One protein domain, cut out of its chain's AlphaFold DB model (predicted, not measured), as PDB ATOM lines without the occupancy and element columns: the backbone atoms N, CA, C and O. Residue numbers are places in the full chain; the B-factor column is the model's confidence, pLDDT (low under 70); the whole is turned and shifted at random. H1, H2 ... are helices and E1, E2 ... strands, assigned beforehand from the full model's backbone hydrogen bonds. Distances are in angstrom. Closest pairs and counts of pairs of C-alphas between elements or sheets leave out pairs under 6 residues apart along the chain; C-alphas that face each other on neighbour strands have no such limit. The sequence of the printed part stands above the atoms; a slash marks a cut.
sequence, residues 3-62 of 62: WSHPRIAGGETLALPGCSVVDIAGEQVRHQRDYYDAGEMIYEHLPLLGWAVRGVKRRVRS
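This is residues 3 to 62 of the 62 residues of the protein "Nuclear transport factor 2 family protein" of Escherichia coli (UniProt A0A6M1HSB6). The model is a long rod made of a two-stranded hairpin, E2 and E3, at one end, the short helix H1 after it, and the helix H2 towards the other end, where residues 49 to 62 stick out. The first residues fold into a small loop to one side of this rod, closed by a short pairing of residues 3 to 4 with E1. The printed part has 60 residues with three named strands and then two named helices, in the order E1, E2, E3, H1, H2; the sheet has the order E2, E3 and is antiparallel, and the class is mixed, helices and strands. The whole is extended, with a radius of gyration of the C-alphas of 18.0 A and spans of 65 by 20 by 14 A.

Residues 3 to 4 pair antiparallel with residues 13 to 14 of E1, residues 13 to 15, a strand that pairs with no named strand. E1 runs on into E2, residues 18 to 25, across a break of 2 residues, at 77 degrees. E2 and E3, residues 28 to 36, form a hairpin of antiparallel neighbours, with 165 degrees between their directions. C-alphas 20 and 34 face each other at 4.3 A; N 21 and O 33, at 2.8 A, and N 35 and O 19, at 2.9 A, are within hydrogen-bond range. The closest C-alphas of E2 and H1, residues 38 to 45, are those of Gly 18 and Ala 38, 8.0 A apart. H1 and H2, residues 47 to 60, are close but not clearly touching; their closest C-alphas, those of Tyr 43 and Leu 49, are 7.8 A apart. They run the same way at a steep tilt of 58 degrees. E1 is apart from E3, H1 and H2. In H1 and H2 every O i to N i+4 pair is within hydrogen-bond range.

E1, Thr 13 to Ala 15, begins with C-alpha 13 at (39.203, 17.878, -32.895) and is 6.7 A long. E2, Gly 18 to Ala 25, is 23.0 A long, and E3, Gln 28 to Tyr 36, is 23.3 A long, with C-alpha 28 at (15.678, 2.674, -19.581). H1, Ala 38 to His 45, is 9.8 A long. H2, Pro 47 to Val 60, is 20.0 A long and ends with C-alpha 60 at (68.449, 26.506, -15.466).

The two C-alphas farthest apart are those of Gly 26 and Ser 62, 65.4 A. Residues 49 to 62, of which 49 to 60 belong to H2, stand free; the body without them spans 44 by 18 by 14 A. The printed part has no cut, and the four links between named elements are tight. The mean pLDDT of the printed part is 70.2; 35 residues are under 70, among them residues 3 to 12 and residues 36 to 53, and H1 has a mean of 55.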
ATOM      1  N   TRP A   3      36.582  14.968 -29.438       69.94
ATOM      2  CA  TRP A   3      36.518  16.081 -28.494       69.94
ATOM      3  C   TRP A   3      37.437  17.209 -28.949       69.94
ATOM      4  O   TRP A   3      38.562  16.963 -29.379       69.94
ATOM      5  N   SER A   4      36.968  18.447 -28.847       68.75
ATOM      6  CA  SER A   4      37.759  19.638 -29.145       68.75
ATOM      7  C   SER A   4      37.698  20.600 -27.966       68.75
ATOM      8  O   SER A   4      36.657  20.777 -27.330       68.75
ATOM      9  N   HIS A   5      38.831  21.227 -27.653       69.12
ATOM     10  CA  HIS A   5      38.885  22.248 -26.614       69.12
ATOM     11  C   HIS A   5      39.838  23.373 -27.018       69.12
ATOM     12  O   HIS A   5      40.996  23.105 -27.321       69.12
ATOM     13  N   PRO A   6      39.422  24.650 -26.953       65.44
ATOM     14  CA  PRO A   6      40.185  25.772 -27.512       65.44
ATOM     15  C   PRO A   6      41.571  25.982 -26.876       65.44
ATOM     16  O   PRO A   6      42.428  26.645 -27.450       65.44
ATOM     17  N   ARG A   7      41.813  25.422 -25.684       65.94
ATOM     18  CA  ARG A   7      43.111  25.483 -24.981       65.94
ATOM     19  C   ARG A   7      44.024  24.267 -25.200       65.94
ATOM     20  O   ARG A   7      45.132  24.259 -24.671       65.94
ATOM     21  N   ILE A   8      43.576  23.247 -25.930       65.25
ATOM     22  CA  ILE A   8      44.311  21.996 -26.176       65.25
ATOM     23  C   ILE A   8      44.422  21.808 -27.690       65.25
ATOM     24  O   ILE A   8      43.446  22.016 -28.400       65.25
ATOM     25  N   ALA A   9      45.627  21.500 -28.185       64.62
ATOM     26  CA  ALA A   9      45.913  21.353 -29.621       64.62
ATOM     27  C   ALA A   9      45.376  22.505 -30.509       64.62
ATOM     28  O   ALA A   9      44.977  22.294 -31.646       64.62
ATOM     29  N   GLY A  10      45.304  23.736 -29.982       69.31
ATOM     30  CA  GLY A  10      44.798  24.890 -30.737       69.31
ATOM     31  C   GLY A  10      43.307  24.827 -31.106       69.31
ATOM     32  O   GLY A  10      42.882  25.575 -31.980       69.31
ATOM     33  N   GLY A  11      42.515  23.972 -30.450       67.88
ATOM     34  CA  GLY A  11      41.098  23.777 -30.767       67.88
ATOM     35  C   GLY A  11      40.825  22.707 -31.825       67.88
ATOM     36  O   GLY A  11      39.674  22.560 -32.236       67.88
ATOM     37  N   GLU A  12      41.839  21.950 -32.253       69.06
ATOM     38  CA  GLU A  12      41.633  20.812 -33.147       69.06
ATOM     39  C   GLU A  12      40.771  19.723 -32.496       69.06
ATOM     40  O   GLU A  12      40.761  19.525 -31.277       69.06
ATOM     41  N   THR A  13      40.003  19.023 -33.334       70.19
ATOM     42  CA  THR A  13      39.203  17.878 -32.895       70.19
ATOM     43  C   THR A  13      40.117  16.677 -32.757       70.19
ATOM     44  O   THR A  13      40.658  16.188 -33.745       70.19
ATOM     45  N   LEU A  14      40.268  16.193 -31.532       68.88
ATOM     46  CA  LEU A  14      41.105  15.048 -31.219       68.88
ATOM     47  C   LEU A  14      40.239  13.794 -31.089       68.88
ATOM     48  O   LEU A  14      39.152  13.819 -30.498       68.88
ATOM     49  N   ALA A  15      40.729  12.689 -31.648       68.62
ATOM     50  CA  ALA A  15      40.124  11.376 -31.492       68.62
ATOM     51  C   ALA A  15      40.686  10.703 -30.230       68.62
ATOM     52  O   ALA A  15      41.781  10.153 -30.243       68.62
ATOM     53  N   LEU A  16      39.912  10.754 -29.145       69.56
ATOM     54  CA  LEU A  16      40.236  10.120 -27.869       69.56
ATOM     55  C   LEU A  16      39.856   8.634 -27.876       69.56
ATOM     56  O   LEU A  16      38.676   8.324 -28.126       69.56
ATOM     57  N   PRO A  17      40.786   7.721 -27.549       68.19
ATOM     58  CA  PRO A  17      40.412   6.397 -27.078       68.19
ATOM     59  C   PRO A  17      39.674   6.523 -25.733       68.19
ATOM     60  O   PRO A  17      39.976   7.377 -24.896       68.19
ATOM     61  N   GLY A  18      38.629   5.723 -25.554       73.12
ATOM     62  CA  GLY A  18      37.773   5.774 -24.372       73.12
ATOM     63  C   GLY A  18      36.704   4.688 -24.399       73.12
ATOM     64  O   GLY A  18      36.544   3.985 -25.398       73.12
ATOM     65  N   CYS A  19      35.968   4.569 -23.301       79.56
ATOM     66  CA  CYS A  19      34.931   3.572 -23.083       79.56
ATOM     67  C   CYS A  19      33.683   4.220 -22.462       79.56
ATOM     68  O   CYS A  19      33.770   4.938 -21.465       79.56
ATOM     69  N   SER A  20      32.511   3.951 -23.036       80.56
ATOM     70  CA  SER A  20      31.225   4.338 -22.445       80.56
ATOM     71  C   SER A  20      30.712   3.222 -21.550       80.56
ATOM     72  O   SER A  20      30.521   2.096 -22.006       80.56
ATOM     73  N   VAL A  21      30.440   3.541 -20.290       84.88
ATOM     74  CA  VAL A  21      29.760   2.643 -19.357       84.88
ATOM     75  C   VAL A  21      28.309   3.081 -19.258       84.88
ATOM     76  O   VAL A  21      28.018   4.221 -18.894       84.88
ATOM     77  N   VAL A  22      27.393   2.176 -19.591       87.81
ATOM     78  CA  VAL A  22      25.954   2.444 -19.585       87.81
ATOM     79  C   VAL A  22      25.280   1.487 -18.611       87.81
ATOM     80  O   VAL A  22      25.319   0.274 -18.794       87.81
ATOM     81  N   ASP A  23      24.647   2.049 -17.587       87.00
ATOM     82  CA  ASP A  23      23.786   1.344 -16.644       87.00
ATOM     83  C   ASP A  23      22.343   1.390 -17.145       87.00
ATOM     84  O   ASP A  23      21.696   2.447 -17.184       87.00
ATOM     85  N   ILE A  24      21.834   0.218 -17.516       86.25
ATOM     86  CA  ILE A  24      20.482   0.031 -18.037       86.25
ATOM     87  C   ILE A  24      19.656  -0.705 -16.984       86.25
ATOM     88  O   ILE A  24      20.054  -1.759 -16.492       86.25
ATOM     89  N   ALA A  25      18.493  -0.155 -16.639       86.50
ATOM     90  CA  ALA A  25      17.517  -0.798 -15.770       86.50
ATOM     91  C   ALA A  25      16.214  -1.017 -16.548       86.50
ATOM     92  O   ALA A  25      15.483  -0.070 -16.844       86.50
ATOM     93  N   GLY A  26      15.930  -2.277 -16.884       88.12
ATOM     94  CA  GLY A  26      14.819  -2.628 -17.771       88.12
ATOM     95  C   GLY A  26      15.073  -2.113 -19.188       88.12
ATOM     96  O   GLY A  26      16.088  -2.449 -19.786       88.12
ATOM     97  N   GLU A  27      14.170  -1.274 -19.697       86.75
ATOM     98  CA  GLU A  27      14.291  -0.632 -21.018       86.75
ATOM     99  C   GLU A  27      14.808   0.817 -20.951       86.75
ATOM    100  O   GLU A  27      14.819   1.522 -21.957       86.75
ATOM    101  N   GLN A  28      15.231   1.293 -19.773       81.62
ATOM    102  CA  GLN A  28      15.678   2.674 -19.581       81.62
ATOM    103  C   GLN A  28      17.139   2.763 -19.139       81.62
ATOM    104  O   GLN A  28      17.587   2.069 -18.225       81.62
ATOM    105  N   VAL A  29      17.874   3.686 -19.762       83.50
ATOM    106  CA  VAL A  29      19.233   4.053 -19.357       83.50
ATOM    107  C   VAL A  29      19.137   4.898 -18.088       83.50
ATOM    108  O   VAL A  29      18.679   6.038 -18.129       83.50
ATOM    109  N   ARG A  30      19.547   4.342 -16.944       84.31
ATOM    110  CA  ARG A  30      19.558   5.066 -15.663       84.31
ATOM    111  C   ARG A  30      20.753   5.989 -15.545       84.31
ATOM    112  O   ARG A  30      20.659   7.028 -14.896       84.31
ATOM    113  N   HIS A  31      21.886   5.575 -16.092       84.44
ATOM    114  CA  HIS A  31      23.123   6.309 -15.934       84.44
ATOM    115  C   HIS A  31      24.076   5.956 -17.069       84.44
ATOM    116  O   HIS A  31      24.302   4.792 -17.373       84.44
ATOM    117  N   GLN A  32      24.630   6.979 -17.700       87.12
ATOM    118  CA  GLN A  32      25.666   6.840 -18.707       87.12
ATOM    119  C   GLN A  32      26.879   7.611 -18.210       87.12
ATOM    120  O   GLN A  32      26.767   8.775 -17.818       87.12
ATOM    121  N   ARG A  33      28.031   6.950 -18.195       82.38
ATOM    122  CA  ARG A  33      29.297   7.554 -17.813       82.38
ATOM    123  C   ARG A  33      30.330   7.247 -18.876       82.38
ATOM    124  O   ARG A  33      30.710   6.098 -19.083       82.38
ATOM    125  N   ASP A  34      30.787   8.300 -19.527       78.00
ATOM    126  CA  ASP A  34      31.803   8.205 -20.558       78.00
ATOM    127  C   ASP A  34      33.175   8.392 -19.906       78.00
ATOM    128  O   ASP A  34      33.500   9.457 -19.375       78.00
ATOM    129  N   TYR A  35      33.958   7.316 -19.890       71.88
ATOM    130  CA  TYR A  35      35.340   7.326 -19.441       71.88
ATOM    131  C   TYR A  35      36.233   7.537 -20.654       71.88
ATOM    132  O   TYR A  35      36.250   6.745 -21.593       71.88
ATOM    133  N   TYR A  36      36.995   8.618 -20.633       68.62
ATOM    134  CA  TYR A  36      37.992   8.902 -21.651       68.62
ATOM    135  C   TYR A  36      39.352   8.540 -21.067       68.62
ATOM    136  O   TYR A  36      39.633   8.948 -19.935       68.62
ATOM    137  N   ASP A  37      40.222   7.874 -21.833       68.44
ATOM    138  CA  ASP A  37      41.652   7.770 -21.505       68.44
ATOM    139  C   ASP A  37      42.338   9.109 -21.796       68.44
ATOM    140  O   ASP A  37      43.310   9.256 -22.535       68.44
ATOM    141  N   ALA A  38      41.794  10.143 -21.158       58.72
ATOM    142  CA  ALA A  38      42.360  11.463 -21.134       58.72
ATOM    143  C   ALA A  38      43.740  11.410 -20.483       58.72
ATOM    144  O   ALA A  38      44.542  12.251 -20.811       58.72
ATOM    145  N   GLY A  39      44.076  10.433 -19.632       57.94
ATOM    146  CA  GLY A  39      45.425  10.299 -19.075       57.94
ATOM    147  C   GLY A  39      46.502  10.196 -20.157       57.94
ATOM    148  O   GLY A  39      47.373  11.056 -20.231       57.94
ATOM    149  N   GLU A  40      46.410   9.194 -21.029       53.78
ATOM    150  CA  GLU A  40      47.391   8.944 -22.095       53.78
ATOM    151  C   GLU A  40      47.411  10.082 -23.131       53.78
ATOM    152  O   GLU A  40      48.472  10.571 -23.521       53.78
ATOM    153  N   MET A  41      46.236  10.617 -23.469       52.09
ATOM    154  CA  MET A  41      46.108  11.664 -24.483       52.09
ATOM    155  C   MET A  41      46.389  13.096 -23.968       52.09
ATOM    156  O   MET A  41      46.861  13.942 -24.732       52.09
ATOM    157  N   ILE A  42      46.154  13.380 -22.676       54.81
ATOM    158  CA  ILE A  42      46.571  14.618 -21.981       54.81
ATOM    159  C   ILE A  42      48.092  14.696 -21.981       54.81
ATOM    160  O   ILE A  42      48.613  15.784 -22.201       54.81
ATOM    161  N   TYR A  43      48.821  13.593 -21.779       52.50
ATOM    162  CA  TYR A  43      50.287  13.641 -21.827       52.50
ATOM    163  C   TYR A  43      50.825  13.953 -23.228       52.50
ATOM    164  O   TYR A  43      51.748  14.762 -23.337       52.50
ATOM    165  N   GLU A  44      50.246  13.390 -24.291       56.19
ATOM    166  CA  GLU A  44      50.707  13.654 -25.664       56.19
ATOM    167  C   GLU A  44      50.382  15.072 -26.158       56.19
ATOM    168  O   GLU A  44      51.164  15.661 -26.905       56.19
ATOM    169  N   HIS A  45      49.259  15.650 -25.718       56.16
ATOM    170  CA  HIS A  45      48.724  16.888 -26.292       56.16
ATOM    171  C   HIS A  45      48.629  18.059 -25.307       56.16
ATOM    172  O   HIS A  45      48.024  19.071 -25.664       56.16
ATOM    173  N   LEU A  46      49.208  17.998 -24.095       57.59
ATOM    174  CA  LEU A  46      49.316  19.184 -23.233       57.59
ATOM    175  C   LEU A  46      50.463  20.098 -23.700       57.59
ATOM    176  O   LEU A  46      51.621  19.889 -23.315       57.59
ATOM    177  N   PRO A  47      50.174  21.224 -24.386       56.12
ATOM    178  CA  PRO A  47      51.159  22.293 -24.551       56.12
ATOM    179  C   PRO A  47      51.642  22.840 -23.195       56.12
ATOM    180  O   PRO A  47      52.713  23.440 -23.121       56.12
ATOM    181  N   LEU A  48      50.888  22.604 -22.112       60.81
ATOM    182  CA  LEU A  48      51.219  23.030 -20.751       60.81
ATOM    183  C   LEU A  48      52.471  22.340 -20.196       60.81
ATOM    184  O   LEU A  48      53.309  23.016 -19.603       60.81
ATOM    185  N   LEU A  49      52.648  21.034 -20.429       61.44
ATOM    186  CA  LEU A  49      53.848  20.313 -19.988       61.44
ATOM    187  C   LEU A  49      55.069  20.759 -20.804       61.44
ATOM    188  O   LEU A  49      56.125  21.047 -20.243       61.44
ATOM    189  N   GLY A  50      54.899  20.949 -22.117       61.53
ATOM    190  CA  GLY A  50      55.936  21.509 -22.986       61.53
ATOM    191  C   GLY A  50      56.359  22.932 -22.595       61.53
ATOM    192  O   GLY A  50      57.555  23.241 -22.575       61.53
ATOM    193  N   TRP A  51      55.408  23.806 -22.246       65.88
ATOM    194  CA  TRP A  51      55.697  25.173 -21.802       65.88
ATOM    195  C   TRP A  51      56.340  25.208 -20.413       65.88
ATOM    196  O   TRP A  51      57.318  25.932 -20.225       65.88
ATOM    197  N   ALA A  52      55.876  24.378 -19.473       67.62
ATOM    198  CA  ALA A  52      56.471  24.249 -18.144       67.62
ATOM    199  C   ALA A  52      57.927  23.763 -18.223       67.62
ATOM    200  O   ALA A  52      58.820  24.386 -17.649       67.62
ATOM    201  N   VAL A  53      58.204  22.725 -19.019       68.81
ATOM    202  CA  VAL A  53      59.566  22.203 -19.219       68.81
ATOM    203  C   VAL A  53      60.463  23.222 -19.931       68.81
ATOM    204  O   VAL A  53      61.611  23.411 -19.525       68.81
ATOM    205  N   ARG A  54      59.961  23.948 -20.947       70.19
ATOM    206  CA  ARG A  54      60.701  25.074 -21.561       70.19
ATOM    207  C   ARG A  54      60.962  26.202 -20.564       70.19
ATOM    208  O   ARG A  54      62.028  26.811 -20.609       70.19
ATOM    209  N   GLY A  55      60.011  26.494 -19.682       77.62
ATOM    210  CA  GLY A  55      60.151  27.473 -18.606       77.62
ATOM    211  C   GLY A  55      61.269  27.096 -17.637       77.62
ATOM    212  O   GLY A  55      62.150  27.914 -17.377       77.62
ATOM    213  N   VAL A  56      61.290  25.841 -17.182       77.19
ATOM    214  CA  VAL A  56      62.325  25.312 -16.280       77.19
ATOM    215  C   VAL A  56      63.695  25.278 -16.964       77.19
ATOM    216  O   VAL A  56      64.652  25.816 -16.413       77.19
ATOM    217  N   LYS A  57      63.807  24.756 -18.196       68.81
ATOM    218  CA  LYS A  57      65.082  24.738 -18.945       68.81
ATOM    219  C   LYS A  57      65.667  26.134 -19.165       68.81
ATOM    220  O   LYS A  57      66.879  26.297 -19.095       68.81
ATOM    221  N   ARG A  58      64.827  27.142 -19.419       75.44
ATOM    222  CA  ARG A  58      65.269  28.537 -19.572       75.44
ATOM    223  C   ARG A  58      65.821  29.111 -18.269       75.44
ATOM    224  O   ARG A  58      66.774  29.873 -18.312       75.44
ATOM    225  N   ARG A  59      65.239  28.724 -17.131       72.88
ATOM    226  CA  ARG A  59      65.674  29.160 -15.797       72.88
ATOM    227  C   ARG A  59      66.977  28.501 -15.350       72.88
ATOM    228  O   ARG A  59      67.755  29.138 -14.666       72.88
ATOM    229  N   VAL A  60      67.209  27.253 -15.757       73.44
ATOM    230  CA  VAL A  60      68.449  26.506 -15.466       73.44
ATOM    231  C   VAL A  60      69.615  26.943 -16.363       73.44
ATOM    232  O   VAL A  60      70.769  26.706 -16.033       73.44
ATOM    233  N   ARG A  61      69.333  27.585 -17.504       55.47
ATOM    234  CA  ARG A  61      70.355  28.136 -18.410       55.47
ATOM    235  C   ARG A  61      70.718  29.599 -18.106       55.47
ATOM    236  O   ARG A  61      71.410  30.203 -18.923       55.47
ATOM    237  N   SER A  62      70.213  30.156 -17.001       49.66
ATOM    238  CA  SER A  62      70.556  31.487 -16.484       49.66
ATOM    239  C   SER A  62      71.544  31.394 -15.332       49.66
ATOM    240  O   SER A  62      71.582  30.332 -14.677       49.66
TER     241      SER A  62